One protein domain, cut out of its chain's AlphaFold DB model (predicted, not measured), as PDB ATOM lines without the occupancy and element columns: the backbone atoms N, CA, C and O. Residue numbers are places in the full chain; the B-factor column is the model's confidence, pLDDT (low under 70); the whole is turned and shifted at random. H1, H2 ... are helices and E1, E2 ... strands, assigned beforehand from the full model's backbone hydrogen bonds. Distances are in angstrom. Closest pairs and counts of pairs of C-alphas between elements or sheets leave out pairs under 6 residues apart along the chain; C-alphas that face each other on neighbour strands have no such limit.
ATOM      1  N   GLY A 690      43.508  41.405 -31.164       91.69
ATOM      2  CA  GLY A 690      43.012  40.328 -32.026       91.69
ATOM      3  C   GLY A 690      42.561  39.073 -31.266       91.69
ATOM      4  O   GLY A 690      41.589  38.433 -31.664       91.69
ATOM      5  N   ILE A 691      43.227  38.718 -30.158       92.06
ATOM      6  CA  ILE A 691      42.790  37.609 -29.288       92.06
ATOM      7  C   ILE A 691      41.487  37.984 -28.578       92.06
ATOM      8  O   ILE A 691      40.578  37.155 -28.511       92.06
ATOM      9  N   LEU A 692      41.382  39.224 -28.089       92.25
ATOM     10  CA  LEU A 692      40.162  39.723 -27.452       92.25
ATOM     11  C   LEU A 692      38.998  39.784 -28.432       92.25
ATOM     12  O   LEU A 692      37.921  39.296 -28.109       92.25
ATOM     13  N   ASN A 693      39.229  40.291 -29.644       95.00
ATOM     14  CA  ASN A 693      38.230  40.315 -30.703       95.00
ATOM     15  C   ASN A 693      37.692  38.914 -30.978       95.00
ATOM     16  O   ASN A 693      36.487  38.684 -30.921       95.00
ATOM     17  N   LEU A 694      38.584  37.939 -31.173       95.88
ATOM     18  CA  LEU A 694      38.179  36.558 -31.406       95.88
ATOM     19  C   LEU A 694      37.413  35.963 -30.214       95.88
ATOM     20  O   LEU A 694      36.429  35.256 -30.420       95.88
ATOM     21  N   PHE A 695      37.831  36.246 -28.979       95.75
ATOM     22  CA  PHE A 695      37.108  35.821 -27.781       95.75
ATOM     23  C   PHE A 695      35.694  36.422 -27.720       95.75
ATOM     24  O   PHE A 695      34.731  35.679 -27.529       95.75
ATOM     25  N   ILE A 696      35.555  37.733 -27.944       95.31
ATOM     26  CA  ILE A 696      34.271  38.445 -27.902       95.31
ATOM     27  C   ILE A 696      33.341  37.944 -29.009       95.31
ATOM     28  O   ILE A 696      32.200  37.600 -28.714       95.31
ATOM     29  N   HIS A 697      33.827  37.790 -30.246       96.31
ATOM     30  CA  HIS A 697      33.059  37.173 -31.340       96.31
ATOM     31  C   HIS A 697      32.538  35.789 -30.951       96.31
ATOM     32  O   HIS A 697      31.367  35.476 -31.148       96.31
ATOM     33  N   LYS A 698      33.378  34.963 -30.319       96.56
ATOM     34  CA  LYS A 698      32.975  33.625 -29.865       96.56
ATOM     35  C   LYS A 698      31.938  33.671 -28.746       96.56
ATOM     36  O   LYS A 698      31.034  32.835 -28.734       96.56
ATOM     37  N   TRP A 699      32.037  34.626 -27.825       96.00
ATOM     38  CA  TRP A 699      31.013  34.841 -26.803       96.00
ATOM     39  C   TRP A 699      29.687  35.311 -27.416       96.00
ATOM     40  O   TRP A 699      28.643  34.734 -27.105       96.00
ATOM     41  N   VAL A 700      29.727  36.259 -28.359       95.88
ATOM     42  CA  VAL A 700      28.550  36.740 -29.099       95.88
ATOM     43  C   VAL A 700      27.889  35.606 -29.891       95.88
ATOM     44  O   VAL A 700      26.668  35.449 -29.847       95.88
ATOM     45  N   ASP A 701      28.681  34.719 -30.491       95.44
ATOM     46  CA  ASP A 701      28.221  33.489 -31.148       95.44
ATOM     47  C   ASP A 701      27.669  32.431 -30.171       95.44
ATOM     48  O   ASP A 701      27.226  31.358 -30.595       95.44
ATOM     49  N   GLY A 702      27.681  32.685 -28.861       93.50
ATOM     50  CA  GLY A 702      27.180  31.786 -27.822       93.50
ATOM     51  C   GLY A 702      28.061  30.563 -27.564       93.50
ATOM     52  O   GLY A 702      27.543  29.525 -27.151       93.50
ATOM     53  N   HIS A 703      29.372  30.645 -27.822       93.81
ATOM     54  CA  HIS A 703      30.331  29.573 -27.501       93.81
ATOM     55  C   HIS A 703      30.518  29.378 -25.990       93.81
ATOM     56  O   HIS A 703      30.878  28.285 -25.567       93.81
ATOM     57  N   PHE A 704      30.239  30.408 -25.185       94.56
ATOM     58  CA  PHE A 704      30.380  30.425 -23.725       94.56
ATOM     59  C   PHE A 704      29.007  30.587 -23.041       94.56
ATOM     60  O   PHE A 704      28.679  31.674 -22.566       94.56
ATOM     61  N   PRO A 705      28.156  29.545 -23.021       91.38
ATOM     62  CA  PRO A 705      26.757  29.659 -22.598       91.38
ATOM     63  C   PRO A 705      26.548  29.908 -21.099       91.38
ATOM     64  O   PRO A 705      25.457  30.317 -20.715       91.38
ATOM     65  N   HIS A 706      27.551  29.624 -20.263       91.00
ATOM     66  CA  HIS A 706      27.460  29.720 -18.800       91.00
ATOM     67  C   HIS A 706      28.359  30.806 -18.208       91.00
ATOM     68  O   HIS A 706      28.383  30.972 -16.997       91.00
ATOM     69  N   LEU A 707      29.118  31.524 -19.040       91.75
ATOM     70  CA  LEU A 707      30.067  32.511 -18.549       91.75
ATOM     71  C   LEU A 707      29.317  33.659 -17.874       91.75
ATOM     72  O   LEU A 707      28.488  34.308 -18.503       91.75
ATOM     73  N   GLU A 708      29.660  33.919 -16.620       88.00
ATOM     74  CA  GLU A 708      29.164  35.046 -15.830       88.00
ATOM     75  C   GLU A 708      30.229  36.143 -15.728       88.00
ATOM     76  O   GLU A 708      29.907  37.330 -15.709       88.00
ATOM     77  N   TYR A 709      31.510  35.752 -15.683       86.75
ATOM     78  CA  TYR A 709      32.618  36.669 -15.426       86.75
ATOM     79  C   TYR A 709      33.916  36.247 -16.124       86.75
ATOM     80  O   TYR A 709      34.454  35.165 -15.874       86.75
ATOM     81  N   PHE A 710      34.481  37.134 -16.937       92.56
ATOM     82  CA  PHE A 710      35.823  37.004 -17.495       92.56
ATOM     83  C   PHE A 710      36.671  38.215 -17.125       92.56
ATOM     84  O   PHE A 710      36.237  39.356 -17.246       92.56
ATOM     85  N   HIS A 711      37.893  37.965 -16.673       89.69
ATOM     86  CA  HIS A 711      38.797  39.010 -16.223       89.69
ATOM     87  C   HIS A 711      40.240  38.684 -16.570       89.69
ATOM     88  O   HIS A 711      40.694  37.553 -16.352       89.69
ATOM     89  N   PHE A 712      40.983  39.701 -17.001       91.56
ATOM     90  CA  PHE A 712      42.432  39.617 -16.999       91.56
ATOM     91  C   PHE A 712      43.133  40.905 -16.574       91.56
ATOM     92  O   PHE A 712      42.576  41.995 -16.691       91.56
ATOM     93  N   THR A 713      44.375  40.756 -16.106       88.69
ATOM     94  CA  THR A 713      45.239  41.866 -15.668       88.69
ATOM     95  C   THR A 713      46.613  41.778 -16.320       88.69
ATOM     96  O   THR A 713      47.178  40.686 -16.385       88.69
ATOM     97  N   ILE A 714      47.166  42.912 -16.757       85.44
ATOM     98  CA  ILE A 714      48.535  43.052 -17.280       85.44
ATOM     99  C   ILE A 714      49.251  44.162 -16.494       85.44
ATOM    100  O   ILE A 714      48.682  45.234 -16.298       85.44
ATOM    101  N   GLU A 715      50.480  43.919 -16.035       78.94
ATOM    102  CA  GLU A 715      51.295  44.928 -15.338       78.94
ATOM    103  C   GLU A 715      51.848  45.980 -16.327       78.94
ATOM    104  O   GLU A 715      52.309  45.640 -17.417       78.94
ATOM    105  N   ASN A 716      51.821  47.267 -15.950       64.94
ATOM    106  CA  ASN A 716      52.075  48.425 -16.831       64.94
ATOM    107  C   ASN A 716      53.536  48.614 -17.304       64.94
ATOM    108  O   ASN A 716      53.837  49.654 -17.896       64.94
ATOM    109  N   GLU A 717      54.464  47.673 -17.090       57.06
ATOM    110  CA  GLU A 717      55.827  47.813 -17.644       57.06
ATOM    111  C   GLU A 717      55.830  47.811 -19.188       57.06
ATOM    112  O   GLU A 717      56.662  48.470 -19.813       57.06
ATOM    113  N   GLU A 718      54.843  47.154 -19.807       53.62
ATOM    114  CA  GLU A 718      54.578  47.160 -21.246       53.62
ATOM    115  C   GLU A 718      53.220  47.839 -21.492       53.62
ATOM    116  O   GLU A 718      52.175  47.202 -21.435       53.62
ATOM    117  N   SER A 719      53.204  49.155 -21.725       52.19
ATOM    118  CA  SER A 719      51.987  49.963 -21.907       52.19
ATOM    119  C   SER A 719      51.163  49.568 -23.152       52.19
ATOM    120  O   SER A 719      51.163  50.284 -24.157       52.19
ATOM    121  N   VAL A 720      50.448  48.444 -23.110       61.62
ATOM    122  CA  VAL A 720      49.464  48.050 -24.123       61.62
ATOM    123  C   VAL A 720      48.083  48.423 -23.602       61.62
ATOM    124  O   VAL A 720      47.436  47.664 -22.887       61.62
ATOM    125  N   LYS A 721      47.623  49.626 -23.957       71.00
ATOM    126  CA  LYS A 721      46.203  49.963 -23.825       71.00
ATOM    127  C   LYS A 721      45.460  49.260 -24.952       71.00
ATOM    128  O   LYS A 721      45.729  49.549 -26.118       71.00
ATOM    129  N   PHE A 722      44.551  48.353 -24.609       78.75
ATOM    130  CA  PHE A 722      43.684  47.736 -25.606       78.75
ATOM    131  C   PHE A 722      42.734  48.784 -26.169       78.75
ATOM    132  O   PHE A 722      42.217  49.640 -25.448       78.75
ATOM    133  N   ASN A 723      42.536  48.732 -27.478       84.75
ATOM    134  CA  ASN A 723      41.712  49.694 -28.186       84.75
ATOM    135  C   ASN A 723      40.346  49.069 -28.443       84.75
ATOM    136  O   ASN A 723      40.238  48.127 -29.229       84.75
ATOM    137  N   ALA A 724      39.300  49.629 -27.832       85.62
ATOM    138  CA  ALA A 724      37.930  49.152 -28.006       85.62
ATOM    139  C   ALA A 724      37.502  49.079 -29.474       85.62
ATOM    140  O   ALA A 724      36.844  48.122 -29.861       85.62
ATOM    141  N   ASN A 725      37.974  49.996 -30.326       87.19
ATOM    142  CA  ASN A 725      37.680  49.950 -31.761       87.19
ATOM    143  C   ASN A 725      38.301  48.736 -32.471       87.19
ATOM    144  O   ASN A 725      37.809  48.338 -33.520       87.19
ATOM    145  N   LEU A 726      39.388  48.174 -31.930       90.31
ATOM    146  CA  LEU A 726      40.040  46.980 -32.467       90.31
ATOM    147  C   LEU A 726      39.428  45.711 -31.872       90.31
ATOM    148  O   LEU A 726      39.047  44.808 -32.612       90.31
ATOM    149  N   PHE A 727      39.293  45.624 -30.543       91.19
ATOM    150  CA  PHE A 727      38.762  44.401 -29.939       91.19
ATOM    151  C   PHE A 727      37.243  44.238 -30.113       91.19
ATOM    152  O   PHE A 727      36.769  43.106 -30.121       91.19
ATOM    153  N   LEU A 728      36.479  45.310 -30.341       93.38
ATOM    154  CA  LEU A 728      35.054  45.248 -30.714       93.38
ATOM    155  C   LEU A 728      34.824  45.357 -32.229       93.38
ATOM    156  O   LEU A 728      33.682  45.507 -32.661       93.38
ATOM    157  N   GLU A 729      35.869  45.273 -33.061       94.62
ATOM    158  CA  GLU A 729      35.709  45.352 -34.515       94.62
ATOM    159  C   GLU A 729      34.718  44.284 -35.018       94.62
ATOM    160  O   GLU A 729      34.901  43.080 -34.801       94.62
ATOM    161  N   GLY A 730      33.652  44.735 -35.686       92.50
ATOM    162  CA  GLY A 730      32.588  43.875 -36.209       92.50
ATOM    163  C   GLY A 730      31.545  43.414 -35.182       92.50
ATOM    164  O   GLY A 730      30.728  42.562 -35.526       92.50
ATOM    165  N   ILE A 731      31.557  43.950 -33.958       94.94
ATOM    166  CA  ILE A 731      30.560  43.697 -32.909       94.94
ATOM    167  C   ILE A 731      29.649  44.919 -32.767       94.94
ATOM    168  O   ILE A 731      30.125  46.051 -32.729       94.94
ATOM    169  N   GLU A 732      28.340  44.701 -32.669       91.44
ATOM    170  CA  GLU A 732      27.405  45.762 -32.285       91.44
ATOM    171  C   GLU A 732      27.512  46.016 -30.776       91.44
ATOM    172  O   GLU A 732      27.401  45.081 -29.977       91.44
ATOM    173  N   TYR A 733      27.733  47.274 -30.391       92.19
ATOM    174  CA  TYR A 733      27.842  47.678 -28.993       92.19
ATOM    175  C   TYR A 733      27.196  49.042 -28.731       92.19
ATOM    176  O   TYR A 733      27.114  49.893 -29.620       92.19
ATOM    177  N   GLU A 734      26.782  49.257 -27.487       89.88
ATOM    178  CA  GLU A 734      26.348  50.550 -26.955       89.88
ATOM    179  C   GLU A 734      27.442  51.094 -26.026       89.88
ATOM    180  O   GLU A 734      27.997  50.353 -25.219       89.88
ATOM    181  N   HIS A 735      27.791  52.373 -26.166       86.56
ATOM    182  CA  HIS A 735      28.795  53.037 -25.328       86.56
ATOM    183  C   HIS A 735      28.113  53.886 -24.260       86.56
ATOM    184  O   HIS A 735      27.184  54.631 -24.577       86.56
ATOM    185  N   GLU A 736      28.602  53.808 -23.028       81.62
ATOM    186  CA  GLU A 736      28.117  54.605 -21.902       81.62
ATOM    187  C   GLU A 736      29.318  55.218 -21.159       81.62
ATOM    188  O   GLU A 736      30.291  54.527 -20.847       81.62
ATOM    189  N   ASP A 737      29.246  56.532 -20.931       75.25
ATOM    190  CA  ASP A 737      30.203  57.298 -20.127       75.25
ATOM    191  C   ASP A 737      29.813  57.208 -18.638       75.25
ATOM    192  O   ASP A 737      28.626  57.199 -18.312       75.25
ATOM    193  N   ASP A 738      30.804  57.172 -17.743       67.00
ATOM    194  CA  ASP A 738      30.662  57.126 -16.277       67.00
ATOM    195  C   ASP A 738      29.699  56.020 -15.773       67.00
ATOM    196  O   ASP A 738      28.698  56.261 -15.091       67.00
ATOM    197  N   CYS A 739      30.010  54.763 -16.107       63.19
ATOM    198  CA  CYS A 739      29.244  53.592 -15.682       63.19
ATOM    199  C   CYS A 739      29.486  53.213 -14.208       63.19
ATOM    200  O   CYS A 739      30.532  52.662 -13.854       63.19
ATOM    201  N   ASN A 740      28.442  53.336 -13.381       63.69
ATOM    202  CA  ASN A 740      28.386  52.741 -12.041       63.69
ATOM    203  C   ASN A 740      27.533  51.471 -12.053       63.69
ATOM    204  O   ASN A 740      26.355  51.500 -12.430       63.69
ATOM    205  N   ARG A 741      28.125  50.336 -11.661       63.81
ATOM    206  CA  ARG A 741      27.439  49.039 -11.641       63.81
ATOM    207  C   ARG A 741      27.903  48.180 -10.459       63.81
ATOM    208  O   ARG A 741      29.097  48.047 -10.186       63.81
ATOM    209  N   MET A 742      26.945  47.543  -9.786       61.22
ATOM    210  CA  MET A 742      27.199  46.588  -8.707       61.22
ATOM    211  C   MET A 742      26.894  45.171  -9.190       61.22
ATOM    212  O   MET A 742      25.750  44.816  -9.445       61.22
ATOM    213  N   PHE A 743      27.913  44.329  -9.301       61.12
ATOM    214  CA  PHE A 743      27.735  42.933  -9.674       61.12
ATOM    215  C   PHE A 743      27.711  42.050  -8.425       61.12
ATOM    216  O   PHE A 743      28.730  41.824  -7.770       61.12
ATOM    217  N   LYS A 744      26.534  41.522  -8.092       57.97
ATOM    218  CA  LYS A 744      26.346  40.632  -6.945       57.97
ATOM    219  C   LYS A 744      26.827  39.218  -7.270       57.97
ATOM    220  O   LYS A 744      26.194  38.519  -8.058       57.97
ATOM    221  N   ARG A 745      27.931  38.772  -6.653       59.31
ATOM    222  CA  ARG A 745      28.431  37.392  -6.790       59.31
ATOM    223  C   ARG A 745      27.869  36.514  -5.674       59.31
ATOM    224  O   ARG A 745      27.951  36.870  -4.503       59.31
ATOM    225  N   ARG A 746      27.353  35.328  -6.021       51.41
ATOM    226  CA  ARG A 746      26.752  34.394  -5.048       51.41
ATOM    227  C   ARG A 746      27.727  33.873  -3.979       51.41
ATOM    228  O   ARG A 746      27.276  33.607  -2.871       51.41
ATOM    229  N   GLU A 747      29.023  33.722  -4.284       44.69
ATOM    230  CA  GLU A 747      29.961  32.986  -3.407       44.69
ATOM    231  C   GLU A 747      31.137  33.788  -2.816       44.69
ATOM    232  O   GLU A 747      31.723  33.325  -1.844       44.69
ATOM    233  N   ASP A 748      31.460  35.005  -3.283       44.00
ATOM    234  CA  ASP A 748      32.567  35.784  -2.680       44.00
ATOM    235  C   ASP A 748      32.296  37.298  -2.545       44.00
ATOM    236  O   ASP A 748      33.205  38.125  -2.673       44.00
ATOM    237  N   GLY A 749      31.044  37.660  -2.278       51.41
ATOM    238  CA  GLY A 749      30.650  39.039  -1.989       51.41
ATOM    239  C   GLY A 749      30.387  39.902  -3.224       51.41
ATOM    240  O   GLY A 749      30.671  39.525  -4.363       51.41
ATOM    241  N   ASP A 750      29.798  41.066  -2.969       57.50
ATOM    242  CA  ASP A 750      29.385  42.014  -3.999       57.50
ATOM    243  C   ASP A 750      30.625  42.683  -4.613       57.50
ATOM    244  O   ASP A 750      31.488  43.206  -3.908       57.50
ATOM    245  N   LEU A 751      30.737  42.637  -5.941       61.59
ATOM    246  CA  LEU A 751      31.789  43.319  -6.681       61.59
ATOM    247  C   LEU A 751      31.226  44.644  -7.196       61.59
ATOM    248  O   LEU A 751      30.458  44.667  -8.156       61.59
ATOM    249  N   THR A 752      31.621  45.745  -6.568       60.72
ATOM    250  CA  THR A 752      31.301  47.087  -7.068       60.72
ATOM    251  C   THR A 752      32.421  47.543  -7.986       60.72
ATOM    252  O   THR A 752      33.581  47.563  -7.571       60.72
ATOM    253  N   ILE A 753      32.089  47.881  -9.232       61.75
ATOM    254  CA  ILE A 753      33.063  48.368 -10.211       61.75
ATOM    255  C   ILE A 753      32.678  49.795 -10.606       61.75
ATOM    256  O   ILE A 753      31.537  50.053 -10.982       61.75
ATOM    257  N   TRP A 754      33.656  50.695 -10.516       60.34
ATOM    258  CA  TRP A 754      33.556  52.096 -10.922       60.34
ATOM    259  C   TRP A 754      34.406  52.307 -12.166       60.34
ATOM    260  O   TRP A 754      35.618  52.082 -12.099       60.34
ATOM    261  N   THR A 755      33.809  52.719 -13.285       60.47
ATOM    262  CA  THR A 755      34.567  53.026 -14.508       60.47
ATOM    263  C   THR A 755      34.050  54.279 -15.190       60.47
ATOM    264  O   THR A 755      32.869  54.596 -15.141       60.47
ATOM    265  N   HIS A 756      34.959  54.984 -15.859       60.97
ATOM    266  CA  HIS A 756      34.627  56.183 -16.631       60.97
ATOM    267  C   HIS A 756      34.036  55.874 -18.010       60.97
ATOM    268  O   HIS A 756      33.415  56.739 -18.607       60.97
ATOM    269  N   GLU A 757      34.229  54.657 -18.520       73.12
ATOM    270  CA  GLU A 757      33.724  54.212 -19.824       73.12
ATOM    271  C   GLU A 757      33.360  52.719 -19.747       73.12
ATOM    272  O   GLU A 757      34.004  51.950 -19.015       73.12
ATOM    273  N   GLY A 758      32.337  52.309 -20.498       83.12
ATOM    274  CA  GLY A 758      31.924  50.915 -20.650       83.12
ATOM    275  C   GLY A 758      31.243  50.635 -21.992       83.12
ATOM    276  O   GLY A 758      30.563  51.491 -22.558       83.12
ATOM    277  N   TRP A 759      31.425  49.415 -22.507       89.81
ATOM    278  CA  TRP A 759      30.818  48.959 -23.764       89.81
ATOM    279  C   TRP A 759      29.865  47.796 -23.515       89.81
ATOM    280  O   TRP A 759      30.280  46.742 -23.034       89.81
ATOM    281  N   HIS A 760      28.600  47.957 -23.886       89.12
ATOM    282  CA  HIS A 760      27.561  46.941 -23.731       89.12
ATOM    283  C   HIS A 760      27.378  46.176 -25.032       89.12
ATOM    284  O   HIS A 760      27.133  46.767 -26.079       89.12
ATOM    285  N   ILE A 761      27.488  44.856 -24.967       93.69
ATOM    286  CA  ILE A 761      27.356  43.944 -26.103       93.69
ATOM    287  C   ILE A 761      26.243  42.935 -25.835       93.69
ATOM    288  O   ILE A 761      25.928  42.615 -24.688       93.69
ATOM    289  N   ARG A 762      25.658  42.389 -26.901       93.62
ATOM    290  CA  ARG A 762      24.633  41.341 -26.810       93.62
ATOM    291  C   ARG A 762      25.083  40.104 -27.569       93.62
ATOM    292  O   ARG A 762      25.624  40.205 -28.668       93.62
ATOM    293  N   ASN A 763      24.846  38.927 -27.001       93.25
ATOM    294  CA  ASN A 763      25.062  37.677 -27.726       93.25
ATOM    295  C   ASN A 763      23.861  37.318 -28.620       93.25
ATOM    296  O   ASN A 763      22.790  37.918 -28.532       93.25
ATOM    297  N   LYS A 764      24.005  36.279 -29.453       91.75
ATOM    298  CA  LYS A 764      22.958  35.794 -30.374       91.75
ATOM    299  C   LYS A 764      21.649  35.361 -29.694       91.75
ATOM    300  O   LYS A 764      20.638  35.200 -30.372       91.75
ATOM    301  N   ASN A 765      21.684  35.121 -28.383       89.06
ATOM    302  CA  ASN A 765      20.523  34.748 -27.577       89.06
ATOM    303  C   ASN A 765      19.882  35.970 -26.887       89.06
ATOM    304  O   ASN A 765      18.923  35.802 -26.141       89.06
ATOM    305  N   GLY A 766      20.404  37.179 -27.117       88.88
ATOM    306  CA  GLY A 766      19.924  38.424 -26.517       88.88
ATOM    307  C   GLY A 766      20.426  38.688 -25.095       88.88
ATOM    308  O   GLY A 766      19.965  39.648 -24.483       88.88
ATOM    309  N   ILE A 767      21.350  37.873 -24.571       90.06
ATOM    310  CA  ILE A 767      21.961  38.101 -23.255       90.06
ATOM    311  C   ILE A 767      22.952  39.254 -23.379       90.06
ATOM    312  O   ILE A 767      23.786  39.267 -24.288       90.06
ATOM    313  N   GLU A 768      22.847  40.204 -22.462       90.38
ATOM    314  CA  GLU A 768      23.680  41.398 -22.410       90.38
ATOM    315  C   GLU A 768      24.931  41.147 -21.562       90.38
ATOM    316  O   GLU A 768      24.889  40.441 -20.555       90.38
ATOM    317  N   ALA A 769      26.051  41.739 -21.954       89.88
ATOM    318  CA  ALA A 769      27.260  41.813 -21.148       89.88
ATOM    319  C   ALA A 769      27.867  43.199 -21.288       89.88
ATOM    320  O   ALA A 769      27.740  43.809 -22.350       89.88
ATOM    321  N   SER A 770      28.577  43.665 -20.265       87.56
ATOM    322  CA  SER A 770      29.414  44.851 -20.429       87.56
ATOM    323  C   SER A 770      30.884  44.517 -20.307       87.56
ATOM    324  O   SER A 770      31.311  43.667 -19.521       87.56
ATOM    325  N   VAL A 771      31.645  45.208 -21.142       89.06
ATOM    326  CA  VAL A 771      33.091  45.174 -21.206       89.06
ATOM    327  C   VAL A 771      33.604  46.461 -20.592       89.06
ATOM    328  O   VAL A 771      33.207  47.552 -20.997       89.06
ATOM    329  N   LEU A 772      34.491  46.320 -19.617       83.75
ATOM    330  CA  LEU A 772      35.121  47.418 -18.905       83.75
ATOM    331  C   LEU A 772      36.630  47.292 -18.999       83.75
ATOM    332  O   LEU A 772      37.194  46.202 -18.872       83.75
ATOM    333  N   THR A 773      37.277  48.437 -19.148       80.12
ATOM    334  CA  THR A 773      38.730  48.539 -19.120       80.12
ATOM    335  C   THR A 773      39.146  49.562 -18.084       80.12
ATOM    336  O   THR A 773      38.642  50.682 -18.086       80.12
ATOM    337  N   LEU A 774      40.059  49.178 -17.200       76.19
ATOM    338  CA  LEU A 774      40.492  49.988 -16.068       76.19
ATOM    339  C   LEU A 774      42.012  50.079 -16.047       76.19
ATOM    340  O   LEU A 774      42.699  49.085 -16.257       76.19
ATOM    341  N   ASP A 775      42.533  51.263 -15.753       75.06
ATOM    342  CA  ASP A 775      43.955  51.497 -15.498       75.06
ATOM    343  C   ASP A 775      44.075  51.956 -14.043       75.06
ATOM    344  O   ASP A 775      43.594  53.031 -13.685       75.06
ATOM    345  N   SER A 776      44.628  51.102 -13.183       70.56
ATOM    346  CA  SER A 776      44.727  51.366 -11.747       70.56
ATOM    347  C   SER A 776      46.053  50.861 -11.198       70.56
ATOM    348  O   SER A 776      46.439  49.719 -11.436       70.56
ATOM    349  N   GLU A 777      46.737  51.713 -10.430       67.81
ATOM    350  CA  GLU A 777      47.939  51.368  -9.650       67.81
ATOM    351  C   GLU A 777      49.061  50.670 -10.443       67.81
ATOM    352  O   GLU A 777      49.788  49.835  -9.913       67.81
ATOM    353  N   GLY A 778      49.242  51.014 -11.722       72.62
ATOM    354  CA  GLY A 778      50.288  50.388 -12.535       72.62
ATOM    355  C   GLY A 778      49.889  49.027 -13.115       72.62
ATOM    356  O   GLY A 778      50.761  48.245 -13.481       72.62
ATOM    357  N   SER A 779      48.595  48.729 -13.204       78.44
ATOM    358  CA  SER A 779      48.066  47.555 -13.895       78.44
ATOM    359  C   SER A 779      46.861  47.926 -14.752       78.44
ATOM    360  O   SER A 779      46.011  48.723 -14.350       78.44
ATOM    361  N   TYR A 780      46.773  47.299 -15.919       83.00
ATOM    362  CA  TYR A 780      45.615  47.368 -16.793       83.00
ATOM    363  C   TYR A 780      44.716  46.155 -16.564       83.00
ATOM    364  O   TYR A 780      45.184  45.014 -16.581       83.00
ATOM    365  N   TYR A 781      43.421  46.395 -16.396       84.00
ATOM    366  CA  TYR A 781      42.404  45.379 -16.174       84.00
ATOM    367  C   TYR A 781      41.400  45.400 -17.315       84.00
ATOM    368  O   TYR A 781      40.923  46.455 -17.729       84.00
ATOM    369  N   PHE A 782      41.025  44.214 -17.767       88.19
ATOM    370  CA  PHE A 782      39.883  44.000 -18.637       88.19
ATOM    371  C   PHE A 782      38.880  43.132 -17.896       88.19
ATOM    372  O   PHE A 782      39.243  42.102 -17.318       88.19
ATOM    373  N   VAL A 783      37.617  43.529 -17.940       87.12
ATOM    374  CA  VAL A 783      36.518  42.811 -17.304       87.12
ATOM    375  C   VAL A 783      35.383  42.671 -18.305       87.12
ATOM    376  O   VAL A 783      34.982  43.649 -18.921       87.12
ATOM    377  N   LEU A 784      34.843  41.466 -18.439       90.25
ATOM    378  CA  LEU A 784      33.566  41.200 -19.087       90.25
ATOM    379  C   LEU A 784      32.659  40.519 -18.067       90.25
ATOM    380  O   LEU A 784      33.009  39.472 -17.524       90.25
ATOM    381  N   PHE A 785      31.494  41.099 -17.813       85.88
ATOM    382  CA  PHE A 785      30.468  40.528 -16.939       85.88
ATOM    383  C   PHE A 785      29.183  40.364 -17.721       85.88
ATOM    384  O   PHE A 785      28.781  41.241 -18.485       85.88
ATOM    385  N   VAL A 786      28.555  39.216 -17.521       87.06
ATOM    386  CA  VAL A 786      27.322  38.848 -18.200       87.06
ATOM    387  C   VAL A 786      26.156  39.126 -17.269       87.06
ATOM    388  O   VAL A 786      26.135  38.678 -16.122       87.06
ATOM    389  N   TRP A 787      25.184  39.879 -17.769       81.94
ATOM    390  CA  TRP A 787      23.993  40.243 -17.021       81.94
ATOM    391  C   TRP A 787      23.027  39.062 -16.981       81.94
ATOM    392  O   TRP A 787      22.602  38.540 -18.013       81.94
ATOM    393  N   THR A 788      22.680  38.639 -15.770       72.88
ATOM    394  CA  THR A 788      21.694  37.580 -15.511       72.88
ATOM    395  C   THR A 788      20.495  38.161 -14.760       72.88
ATOM    396  O   THR A 788      20.571  39.277 -14.253       72.88
ATOM    397  N   GLU A 789      19.389  37.416 -14.644       65.62
ATOM    398  CA  GLU A 789      18.200  37.857 -13.881       65.62
ATOM    399  C   GLU A 789      18.499  38.177 -12.403       65.62
ATOM    400  O   GLU A 789      17.714  38.851 -11.741       65.62
ATOM    401  N   GLU A 790      19.630  37.707 -11.876       58.66
ATOM    402  CA  GLU A 790      20.065  37.951 -10.498       58.66
ATOM    403  C   GLU A 790      21.078  39.094 -10.364       58.66
ATOM    404  O   GLU A 790      21.440  39.476  -9.248       58.66
ATOM    405  N   SER A 791      21.541  39.650 -11.483       59.34
ATOM    406  CA  SER A 791      22.415  40.817 -11.500       59.34
ATOM    407  C   SER A 791      21.592  42.071 -11.182       59.34
ATOM    408  O   SER A 791      20.592  42.350 -11.840       59.34
ATOM    409  N   ILE A 792      22.002  42.836 -10.171       54.25
ATOM    410  CA  ILE A 792      21.309  44.066  -9.769       54.25
ATOM    411  C   ILE A 792      22.014  45.248 -10.428       54.25
ATOM    412  O   ILE A 792      23.171  45.522 -10.136       54.25
ATOM    413  N   ILE A 793      21.318  45.984 -11.290       53.12
ATOM    414  CA  ILE A 793      21.784  47.310 -11.696       53.12
ATOM    415  C   ILE A 793      21.382  48.257 -10.572       53.12
ATOM    416  O   ILE A 793      20.196  48.497 -10.370       53.12
ATOM    417  N   ALA A 794      22.368  48.737  -9.824       50.25
ATOM    418  CA  ALA A 794      22.180  49.808  -8.863       50.25
ATOM    419  C   ALA A 794      22.736  51.106  -9.452       50.25
ATOM    420  O   ALA A 794      23.810  51.111 -10.061       50.25
ATOM    421  N   THR A 795      21.971  52.175  -9.306       49.78
ATOM    422  CA  THR A 795      22.309  53.539  -9.724       49.78
ATOM    423  C   THR A 795      22.703  54.370  -8.503       49.78
ATOM    424  O   THR A 795      22.421  53.971  -7.375       49.78
ATOM    425  N   GLU A 796      23.352  55.526  -8.693       47.41
ATOM    426  CA  GLU A 796      23.722  56.425  -7.576       47.41
ATOM    427  C   GLU A 796      22.521  56.849  -6.702       47.41
ATOM    428  O   GLU A 796      22.716  57.259  -5.560       47.41
ATOM    429  N   ASP A 797      21.294  56.706  -7.213       48.31
ATOM    430  CA  ASP A 797      20.041  57.039  -6.531       48.31
ATOM    431  C   ASP A 797      19.452  55.886  -5.681       48.31
ATOM    432  O   ASP A 797      18.443  56.081  -4.997       48.31
ATOM    433  N   ASP A 798      20.043  54.683  -5.693       52.00
ATOM    434  CA  ASP A 798      19.538  53.542  -4.918       52.00
ATOM    435  C   ASP A 798      19.986  53.605  -3.443       52.00
ATOM    436  O   ASP A 798      21.164  53.467  -3.122       52.00
ATOM    437  N   GLU A 799      19.030  53.719  -2.508       43.22
ATOM    438  CA  GLU A 799      19.252  53.813  -1.044       43.22
ATOM    439  C   GLU A 799      20.012  52.616  -0.413       43.22
ATOM    440  O   GLU A 799      20.320  52.631   0.778       43.22
ATOM    441  N   LEU A 800      20.315  51.569  -1.189       42.03
ATOM    442  CA  LEU A 800      21.093  50.393  -0.775       42.03
ATOM    443  C   LEU A 800      22.614  50.564  -0.959       42.03
ATOM    444  O   LEU A 800      23.364  49.642  -0.639       42.03
ATOM    445  N   PHE A 801      23.072  51.715  -1.463       37.22
ATOM    446  CA  PHE A 801      24.487  52.022  -1.670       37.22
ATOM    447  C   PHE A 801      25.114  52.682  -0.427       37.22
ATOM    448  O   PHE A 801      24.976  53.884  -0.199       37.22
ATOM    449  N   GLU A 802      25.849  51.908   0.377       32.75
ATOM    450  CA  GLU A 802      26.818  52.477   1.323       32.75
ATOM    451  C   GLU A 802      28.159  52.678   0.597       32.75
ATOM    452  O   GLU A 802      28.756  51.728   0.090       32.75
ATOM    453  N   TRP A 803      28.614  53.932   0.514       29.50
ATOM    454  CA  TRP A 803      29.935  54.294  -0.014       29.50
ATOM    455  C   TRP A 803      31.058  53.649   0.833       29.50
ATOM    456  O   TRP A 803      30.933  53.666   2.062       29.50
ATOM    457  N   PRO A 804      32.145  53.116   0.230       30.77
ATOM    458  CA  PRO A 804      33.315  52.642   0.976       30.77
ATOM    459  C   PRO A 804      34.083  53.761   1.691       30.77
ATOM    460  O   PRO A 804      34.193  54.874   1.120       30.77
TER     461      PRO A 804
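This is residues 690 to 804 of the 804 residues of the protein "FBA_2 domain-containing protein" of Caenorhabditis tropicalis (UniProt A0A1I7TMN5). A twisted five-stranded sheet folds over on itself, with helix H1 crossing one face and short H2 beside H1. E2 and E3 bend sharply, and their hairpin end folds back over the other face of E4 and E5, while the unnamed tail, residues 787 to 804, ends far from H1. The printed part has 115 residues, in order H1 E1 H2 E2 E3 E4 E5; the antiparallel sheet runs E1 E5 E4 E3 E2. The class is mixed; the whole is compact, radius of gyration of the C-alphas 14.5 A, spanning 41 by 38 by 27 A.

H1, residues 690 to 700, begins at C-alpha (43.012, 40.328, -32.026) and is 15.2 A long. E1 is 709 to 715, 20.4 A; H2 is 724 to 727. E2, 733 to 745, 24.5 A, bends by 105 degrees at 737; E3, 749 to 762, 25.6 A, bends by 110 degrees at 756. E4 is 768 to 776, 25.6 A; E5, 779 to 786, 22.9 A, ends at C-alpha (27.322, 38.848, -18.200).

E2 to E5 form a meander, each strand the antiparallel neighbour of the one before. N 710 and O 784 of E1 and E5 are 2.8 A apart, N 772 and O 783 of E4 and E5 2.8 A, N 761 and O 769 of E3 and E4 2.8 A, N 738 and O 756 of E2 and E3 2.8 A, each within hydrogen-bond range. E2 and E5 are apart, only just, at 8.1 A. H1 is on the sheet at a height of 9.5 A, across the strands, at 87 degrees to E3 on the local plane. H1 and H2 touch, closest at the C-alphas of Asn 693 and Phe 727, 4.2 A. In H1 every O i to N i+4 pair is within hydrogen-bond range; H2 is too short for one.

The C-alphas farthest apart, of Gly 690 and Glu 799, are 41.3 A apart. The printed part has no cut and no long link. Its mean pLDDT is 75.9; residues 716 to 720, 738 to 756, 777 and 789 to 804 are under 70.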